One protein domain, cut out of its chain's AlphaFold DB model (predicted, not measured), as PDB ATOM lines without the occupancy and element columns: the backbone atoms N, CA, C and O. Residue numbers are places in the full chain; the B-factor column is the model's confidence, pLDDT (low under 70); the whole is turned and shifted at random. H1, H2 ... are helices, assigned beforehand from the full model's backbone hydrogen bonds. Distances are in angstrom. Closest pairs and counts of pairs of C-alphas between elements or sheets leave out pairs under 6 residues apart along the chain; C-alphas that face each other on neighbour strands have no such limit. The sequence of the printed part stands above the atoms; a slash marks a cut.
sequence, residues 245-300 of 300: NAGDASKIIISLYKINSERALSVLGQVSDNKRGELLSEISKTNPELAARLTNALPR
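AT A GLANCE: This is residues 245 to 300 of the 300 residues of the protein "MgtE_N domain-containing protein" of Brevibacillus laterosporus (UniProt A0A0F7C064). What is the shape? Two helical hairpins, H1 with H2 and H3 with H4, pack together where H1 meets H3 nearly at a right angle. What makes it up? The printed part has 56 residues with four named helices, H1 to H4, and no named strand: all helix. It is compact, radius of gyration of the C-alphas 9.7 A, spanning 25 by 22 by 19 A.

IN THESE COORDINATES: Where is the first pair? H1, residues 246 to 259, 19.5 A long, begins at C-alpha 246 (49.622, 90.228, 9.221); H2 is residues 261 to 270. And the second? H3 is residues 273 to 286, 20.5 A; H4, residues 288 to 297, ends at C-alpha 297 (66.414, 89.372, 19.085).

HOW THE PARTS SIT: What touches H1? Its residues 253 to 257 alone touch H2, closest C-alphas Tyr 257 and Ala 264, 5.1 A. H1 touches H3 about perpendicular, 76 degrees, closest C-alphas Ala 246 and Leu 279, 5.2 A. What of H4? H3 touches it with residues 280 to 284 alone, closest C-alphas Ser 284 and Ala 291, 5.1 A. Are backbone O i to N i+4 pairs within hydrogen-bond range? Every one is in H2 and H4, and 9 of 10 in H1 and in H3.

THE WHOLE: How large is it? The farthest C-alphas, Asp 248 and Arg 300, are 25.0 A apart. Any cut or doubt? The printed part has no cut, its three helix links are tight, and pLDDT is under 70 at residues 299 to 300.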
ATOM      1  N   ASN A 245      47.056  94.013   7.713       96.31
ATOM      2  CA  ASN A 245      46.960  92.555   7.697       96.31
ATOM      3  C   ASN A 245      48.337  91.913   7.957       96.31
ATOM      4  O   ASN A 245      49.338  92.323   7.367       96.31
ATOM      5  N   ALA A 246      48.380  90.873   8.796       93.44
ATOM      6  CA  ALA A 246      49.622  90.228   9.221       93.44
ATOM      7  C   ALA A 246      50.440  89.619   8.064       93.44
ATOM      8  O   ALA A 246      51.670  89.633   8.101       93.44
ATOM      9  N   GLY A 247      49.785  89.126   7.009       92.69
ATOM     10  CA  GLY A 247      50.452  88.535   5.848       92.69
ATOM     11  C   GLY A 247      51.200  89.561   4.993       92.69
ATOM     12  O   GLY A 247      52.278  89.273   4.482       92.69
ATOM     13  N   ASP A 248      50.676  90.776   4.858       92.56
ATOM     14  CA  ASP A 248      51.358  91.838   4.106       92.56
ATOM     15  C   ASP A 248      52.351  92.598   4.983       92.56
ATOM     16  O   ASP A 248      53.483  92.853   4.568       92.56
ATOM     17  N   ALA A 249      51.984  92.854   6.239       92.31
ATOM     18  CA  ALA A 249      52.879  93.436   7.225       92.31
ATOM     19  C   ALA A 249      54.130  92.568   7.446       92.31
ATOM     20  O   ALA A 249      55.235  93.103   7.496       92.31
ATOM     21  N   SER A 250      54.004  91.236   7.490       92.94
ATOM     22  CA  SER A 250      55.154  90.325   7.596       92.94
ATOM     23  C   SER A 250      56.097  90.419   6.395       92.94
ATOM     24  O   SER A 250      57.307  90.503   6.590       92.94
ATOM     25  N   LYS A 251      55.588  90.497   5.157       93.25
ATOM     26  CA  LYS A 251      56.424  90.716   3.956       93.25
ATOM     27  C   LYS A 251      57.184  92.040   4.025       93.25
ATOM     28  O   LYS A 251      58.357  92.100   3.639       93.25
ATOM     29  N   ILE A 252      56.537  93.093   4.529       91.75
ATOM     30  CA  ILE A 252      57.180  94.393   4.739       91.75
ATOM     31  C   ILE A 252      58.236  94.286   5.838       91.75
ATOM     32  O   ILE A 252      59.337  94.766   5.616       91.75
ATOM     33  N   ILE A 253      57.971  93.616   6.965       90.81
ATOM     34  CA  ILE A 253      58.975  93.380   8.018       90.81
ATOM     35  C   ILE A 253      60.165  92.585   7.479       90.81
ATOM     36  O   ILE A 253      61.299  92.955   7.754       90.81
ATOM     37  N   ILE A 254      59.946  91.548   6.667       88.31
ATOM     38  CA  ILE A 254      61.025  90.768   6.040       88.31
ATOM     39  C   ILE A 254      61.877  91.661   5.130       88.31
ATOM     40  O   ILE A 254      63.105  91.608   5.175       88.31
ATOM     41  N   SER A 255      61.237  92.492   4.306       87.19
ATOM     42  CA  SER A 255      61.933  93.400   3.386       87.19
ATOM     43  C   SER A 255      62.657  94.517   4.137       87.19
ATOM     44  O   SER A 255      63.812  94.816   3.852       87.19
ATOM     45  N   LEU A 256      62.002  95.087   5.147       83.69
ATOM     46  CA  LEU A 256      62.560  96.099   6.025       83.69
ATOM     47  C   LEU A 256      63.735  95.534   6.808       83.69
ATOM     48  O   LEU A 256      64.738  96.213   6.906       83.69
ATOM     49  N   TYR A 257      63.676  94.293   7.286       83.62
ATOM     50  CA  TYR A 257      64.775  93.664   8.012       83.62
ATOM     51  C   TYR A 257      66.032  93.510   7.146       83.62
ATOM     52  O   TYR A 257      67.138  93.701   7.642       83.62
ATOM     53  N   LYS A 258      65.869  93.248   5.841       82.44
ATOM     54  CA  LYS A 258      66.983  93.211   4.875       82.44
ATOM     55  C   LYS A 258      67.619  94.583   4.635       82.44
ATOM     56  O   LYS A 258      68.801  94.651   4.324       82.44
ATOM     57  N   ILE A 259      66.833  95.657   4.729       74.81
ATOM     58  CA  ILE A 259      67.274  97.033   4.444       74.81
ATOM     59  C   ILE A 259      67.784  97.726   5.718       74.81
ATOM     60  O   ILE A 259      68.775  98.447   5.695       74.81
ATOM     61  N   ASN A 260      67.071  97.539   6.824       78.06
ATOM     62  CA  ASN A 260      67.291  98.137   8.129       78.06
ATOM     63  C   ASN A 260      66.699  97.227   9.227       78.06
ATOM     64  O   ASN A 260      65.520  97.317   9.592       78.06
ATOM     65  N   SER A 261      67.546  96.349   9.765       81.50
ATOM     66  CA  SER A 261      67.173  95.380  10.797       81.50
ATOM     67  C   SER A 261      66.748  96.028  12.116       81.50
ATOM     68  O   SER A 261      65.851  95.500  12.769       81.50
ATOM     69  N   GLU A 262      67.318  97.179  12.497       73.69
ATOM     70  CA  GLU A 262      66.917  97.907  13.713       73.69
ATOM     71  C   GLU A 262      65.482  98.383  13.632       73.69
ATOM     72  O   GLU A 262      64.704  98.185  14.556       73.69
ATOM     73  N   ARG A 263      65.115  99.007  12.513       81.38
ATOM     74  CA  ARG A 263      63.776  99.552  12.334       81.38
ATOM     75  C   ARG A 263      62.748  98.431  12.272       81.38
ATOM     76  O   ARG A 263      61.673  98.576  12.839       81.38
ATOM     77  N   ALA A 264      63.094  97.299  11.657       85.62
ATOM     78  CA  ALA A 264      62.254  96.106  11.677       85.62
ATOM     79  C   ALA A 264      62.067  95.550  13.100       85.62
ATOM     80  O   ALA A 264      60.932  95.311  13.503       85.62
ATOM     81  N   LEU A 265      63.147  95.396  13.875       84.88
ATOM     82  CA  LEU A 265      63.085  94.924  15.265       84.88
ATOM     83  C   LEU A 265      62.363  95.915  16.186       84.88
ATOM     84  O   LEU A 265      61.581  95.504  17.034       84.88
ATOM     85  N   SER A 266      62.574  97.215  15.987       83.06
ATOM     86  CA  SER A 266      61.908  98.292  16.719       83.06
ATOM     87  C   SER A 266      60.405  98.289  16.467       83.06
ATOM     88  O   SER A 266      59.636  98.402  17.412       83.06
ATOM     89  N   VAL A 267      59.970  98.147  15.211       87.06
ATOM     90  CA  VAL A 267      58.544  98.014  14.884       87.06
ATOM     91  C   VAL A 267      57.986  96.745  15.514       87.06
ATOM     92  O   VAL A 267      56.986  96.805  16.221       87.06
ATOM     93  N   LEU A 268      58.659  95.608  15.319       88.94
ATOM     94  CA  LEU A 268      58.204  94.314  15.818       88.94
ATOM     95  C   LEU A 268      58.136  94.269  17.357       88.94
ATOM     96  O   LEU A 268      57.242  93.635  17.906       88.94
ATOM     97  N   GLY A 269      59.035  94.969  18.051       86.56
ATOM     98  CA  GLY A 269      59.065  95.082  19.512       86.56
ATOM     99  C   GLY A 269      58.137  96.144  20.102       86.56
ATOM    100  O   GLY A 269      57.901  96.122  21.304       86.56
ATOM    101  N   GLN A 270      57.606  97.064  19.291       87.31
ATOM    102  CA  GLN A 270      56.688  98.114  19.751       87.31
ATOM    103  C   GLN A 270      55.223  97.860  19.377       87.31
ATOM    104  O   GLN A 270      54.342  98.466  19.982       87.31
ATOM    105  N   VAL A 271      54.944  96.968  18.420       89.88
ATOM    106  CA  VAL A 271      53.581  96.454  18.213       89.88
ATOM    107  C   VAL A 271      53.142  95.575  19.391       89.88
ATOM    108  O   VAL A 271      53.970  94.995  20.101       89.88
ATOM    109  N   SER A 272      51.830  95.469  19.568       90.94
ATOM    110  CA  SER A 272      51.139  94.658  20.560       90.94
ATOM    111  C   SER A 272      51.561  93.194  20.481       90.94
ATOM    112  O   SER A 272      51.847  92.674  19.402       90.94
ATOM    113  N   ASP A 273      51.566  92.505  21.620       90.69
ATOM    114  CA  ASP A 273      52.013  91.109  21.692       90.69
ATOM    115  C   ASP A 273      51.192  90.189  20.776       90.69
ATOM    116  O   ASP A 273      51.745  89.307  20.117       90.69
ATOM    117  N   ASN A 274      49.886  90.456  20.652       91.00
ATOM    118  CA  ASN A 274      49.007  89.743  19.726       91.00
ATOM    119  C   ASN A 274      49.441  89.962  18.271       91.00
ATOM    120  O   ASN A 274      49.683  88.992  17.551       91.00
ATOM    121  N   LYS A 275      49.604  91.224  17.844       93.94
ATOM    122  CA  LYS A 275      50.047  91.544  16.480       93.94
ATOM    123  C   LYS A 275      51.439  90.981  16.205       93.94
ATOM    124  O   LYS A 275      51.675  90.414  15.144       93.94
ATOM    125  N   ARG A 276      52.358  91.072  17.167       93.75
ATOM    126  CA  ARG A 276      53.703  90.488  17.089       93.75
ATOM    127  C   ARG A 276      53.650  88.980  16.859       93.75
ATOM    128  O   ARG A 276      54.361  88.483  15.989       93.75
ATOM    129  N   GLY A 277      52.799  88.270  17.598       92.44
ATOM    130  CA  GLY A 277      52.572  86.836  17.425       92.44
ATOM    131  C   GLY A 277      52.029  86.489  16.038       92.44
ATOM    132  O   GLY A 277      52.549  85.584  15.386       92.44
ATOM    133  N   GLU A 278      51.045  87.249  15.545       95.38
ATOM    134  CA  GLU A 278      50.510  87.102  14.184       95.38
ATOM    135  C   GLU A 278      51.601  87.305  13.121       95.38
ATOM    136  O   GLU A 278      51.749  86.488  12.212       95.38
ATOM    137  N   LEU A 279      52.406  88.364  13.251       94.88
ATOM    138  CA  LEU A 279      53.490  88.671  12.319       94.88
ATOM    139  C   LEU A 279      54.563  87.582  12.322       94.88
ATOM    140  O   LEU A 279      54.960  87.121  11.256       94.88
ATOM    141  N   LEU A 280      55.018  87.138  13.497       94.25
ATOM    142  CA  LEU A 280      56.009  86.064  13.615       94.25
ATOM    143  C   LEU A 280      55.481  84.741  13.044       94.25
ATOM    144  O   LEU A 280      56.235  84.018  12.392       94.25
ATOM    145  N   SER A 281      54.190  84.455  13.227       95.00
ATOM    146  CA  SER A 281      53.524  83.293  12.633       95.00
ATOM    147  C   SER A 281      53.533  83.355  11.101       95.00
ATOM    148  O   SER A 281      53.986  82.406  10.459       95.00
ATOM    149  N   GLU A 282      53.141  84.480  10.491       96.25
ATOM    150  CA  GLU A 282      53.168  84.646   9.027       96.25
ATOM    151  C   GLU A 282      54.593  84.622   8.452       96.25
ATOM    152  O   GLU A 282      54.838  84.002   7.413       96.25
ATOM    153  N   ILE A 283      55.569  85.216   9.155       94.25
ATOM    154  CA  ILE A 283      56.987  85.103   8.787       94.25
ATOM    155  C   ILE A 283      57.414  83.632   8.833       94.25
ATOM    156  O   ILE A 283      58.067  83.176   7.901       94.25
ATOM    157  N   SER A 284      57.009  82.860   9.845       93.38
ATOM    158  CA  SER A 284      57.431  81.459   9.983       93.38
ATOM    159  C   SER A 284      56.975  80.556   8.832       93.38
ATOM    160  O   SER A 284      57.695  79.630   8.466       93.38
ATOM    161  N   LYS A 285      55.829  80.861   8.204       93.62
ATOM    162  CA  LYS A 285      55.302  80.104   7.054       93.62
ATOM    163  C   LYS A 285      56.186  80.215   5.815       93.62
ATOM    164  O   LYS A 285      56.215  79.305   4.995       93.62
ATOM    165  N   THR A 286      56.875  81.345   5.657       88.19
ATOM    166  CA  THR A 286      57.708  81.641   4.480       88.19
ATOM    167  C   THR A 286      59.202  81.574   4.787       88.19
ATOM    168  O   THR A 286      60.000  81.269   3.904       88.19
ATOM    169  N   ASN A 287      59.590  81.853   6.031       87.38
ATOM    170  CA  ASN A 287      60.963  81.860   6.510       87.38
ATOM    171  C   ASN A 287      61.025  81.514   8.021       87.38
ATOM    172  O   ASN A 287      61.114  82.412   8.870       87.38
ATOM    173  N   PRO A 288      60.983  80.215   8.377       88.12
ATOM    174  CA  PRO A 288      60.960  79.761   9.773       88.12
ATOM    175  C   PRO A 288      62.229  80.133  10.550       88.12
ATOM    176  O   PRO A 288      62.176  80.424  11.745       88.12
ATOM    177  N   GLU A 289      63.374  80.191   9.875       83.12
ATOM    178  CA  GLU A 289      64.658  80.535  10.487       83.12
ATOM    179  C   GLU A 289      64.731  82.019  10.849       83.12
ATOM    180  O   GLU A 289      65.204  82.371  11.931       83.12
ATOM    181  N   LEU A 290      64.228  82.900   9.977       84.75
ATOM    182  CA  LEU A 290      64.120  84.326  10.276       84.75
ATOM    183  C   LEU A 290      63.149  84.577  11.432       84.75
ATOM    184  O   LEU A 290      63.472  85.367  12.316       84.75
ATOM    185  N   ALA A 291      62.007  83.883  11.470       88.19
ATOM    186  CA  ALA A 291      61.068  83.988  12.586       88.19
ATOM    187  C   ALA A 291      61.738  83.628  13.925       88.19
ATOM    188  O   ALA A 291      61.647  84.393  14.883       88.19
ATOM    189  N   ALA A 292      62.491  82.524  13.980       81.38
ATOM    190  CA  ALA A 292      63.229  82.128  15.181       81.38
ATOM    191  C   ALA A 292      64.289  83.165  15.603       81.38
ATOM    192  O   ALA A 292      64.434  83.461  16.791       81.38
ATOM    193  N   ARG A 293      65.010  83.758  14.638       80.19
ATOM    194  CA  ARG A 293      66.002  84.817  14.905       80.19
ATOM    195  C   ARG A 293      65.355  86.081  15.458       80.19
ATOM    196  O   ARG A 293      65.852  86.616  16.445       80.19
ATOM    197  N   LEU A 294      64.261  86.539  14.847       86.06
ATOM    198  CA  LEU A 294      63.521  87.720  15.293       86.06
ATOM    199  C   LEU A 294      62.995  87.529  16.719       86.06
ATOM    200  O   LEU A 294      63.214  88.397  17.555       86.06
ATOM    201  N   THR A 295      62.409  86.370  17.031       85.62
ATOM    202  CA  THR A 295      61.935  86.037  18.386       85.62
ATOM    203  C   THR A 295      63.038  86.133  19.440       85.62
ATOM    204  O   THR A 295      62.790  86.604  20.544       85.62
ATOM    205  N   ASN A 296      64.264  85.717  19.116       79.75
ATOM    206  CA  ASN A 296      65.386  85.779  20.055       79.75
ATOM    207  C   ASN A 296      66.021  87.179  20.166       79.75
ATOM    208  O   ASN A 296      66.673  87.476  21.162       79.75
ATOM    209  N   ALA A 297      65.872  88.014  19.135       76.88
ATOM    210  CA  ALA A 297      66.414  89.372  19.085       76.88
ATOM    211  C   ALA A 297      65.476  90.426  19.700       76.88
ATOM    212  O   ALA A 297      65.895  91.554  19.953       76.88
ATOM    213  N   LEU A 298      64.207  90.080  19.920       76.12
ATOM    214  CA  LEU A 298      63.242  90.955  20.571       76.12
ATOM    215  C   LEU A 298      63.527  91.067  22.080       76.12
ATOM    216  O   LEU A 298      63.880  90.067  22.711       76.12
ATOM    217  N   PRO A 299      63.361  92.262  22.678       61.00
ATOM    218  CA  PRO A 299      63.444  92.412  24.125       61.00
ATOM    219  C   PRO A 299      62.355  91.562  24.797       61.00
ATOM    220  O   PRO A 299      61.216  91.528  24.327       61.00
ATOM    221  N   ARG A 300      62.738  90.847  25.862       55.19
ATOM    222  CA  ARG A 300      61.809  90.111  26.730       55.19
ATOM    223  C   ARG A 300      61.083  91.046  27.681       55.19
ATOM    224  O   ARG A 300      61.736  92.010  28.141       55.19
TER     225      ARG A 300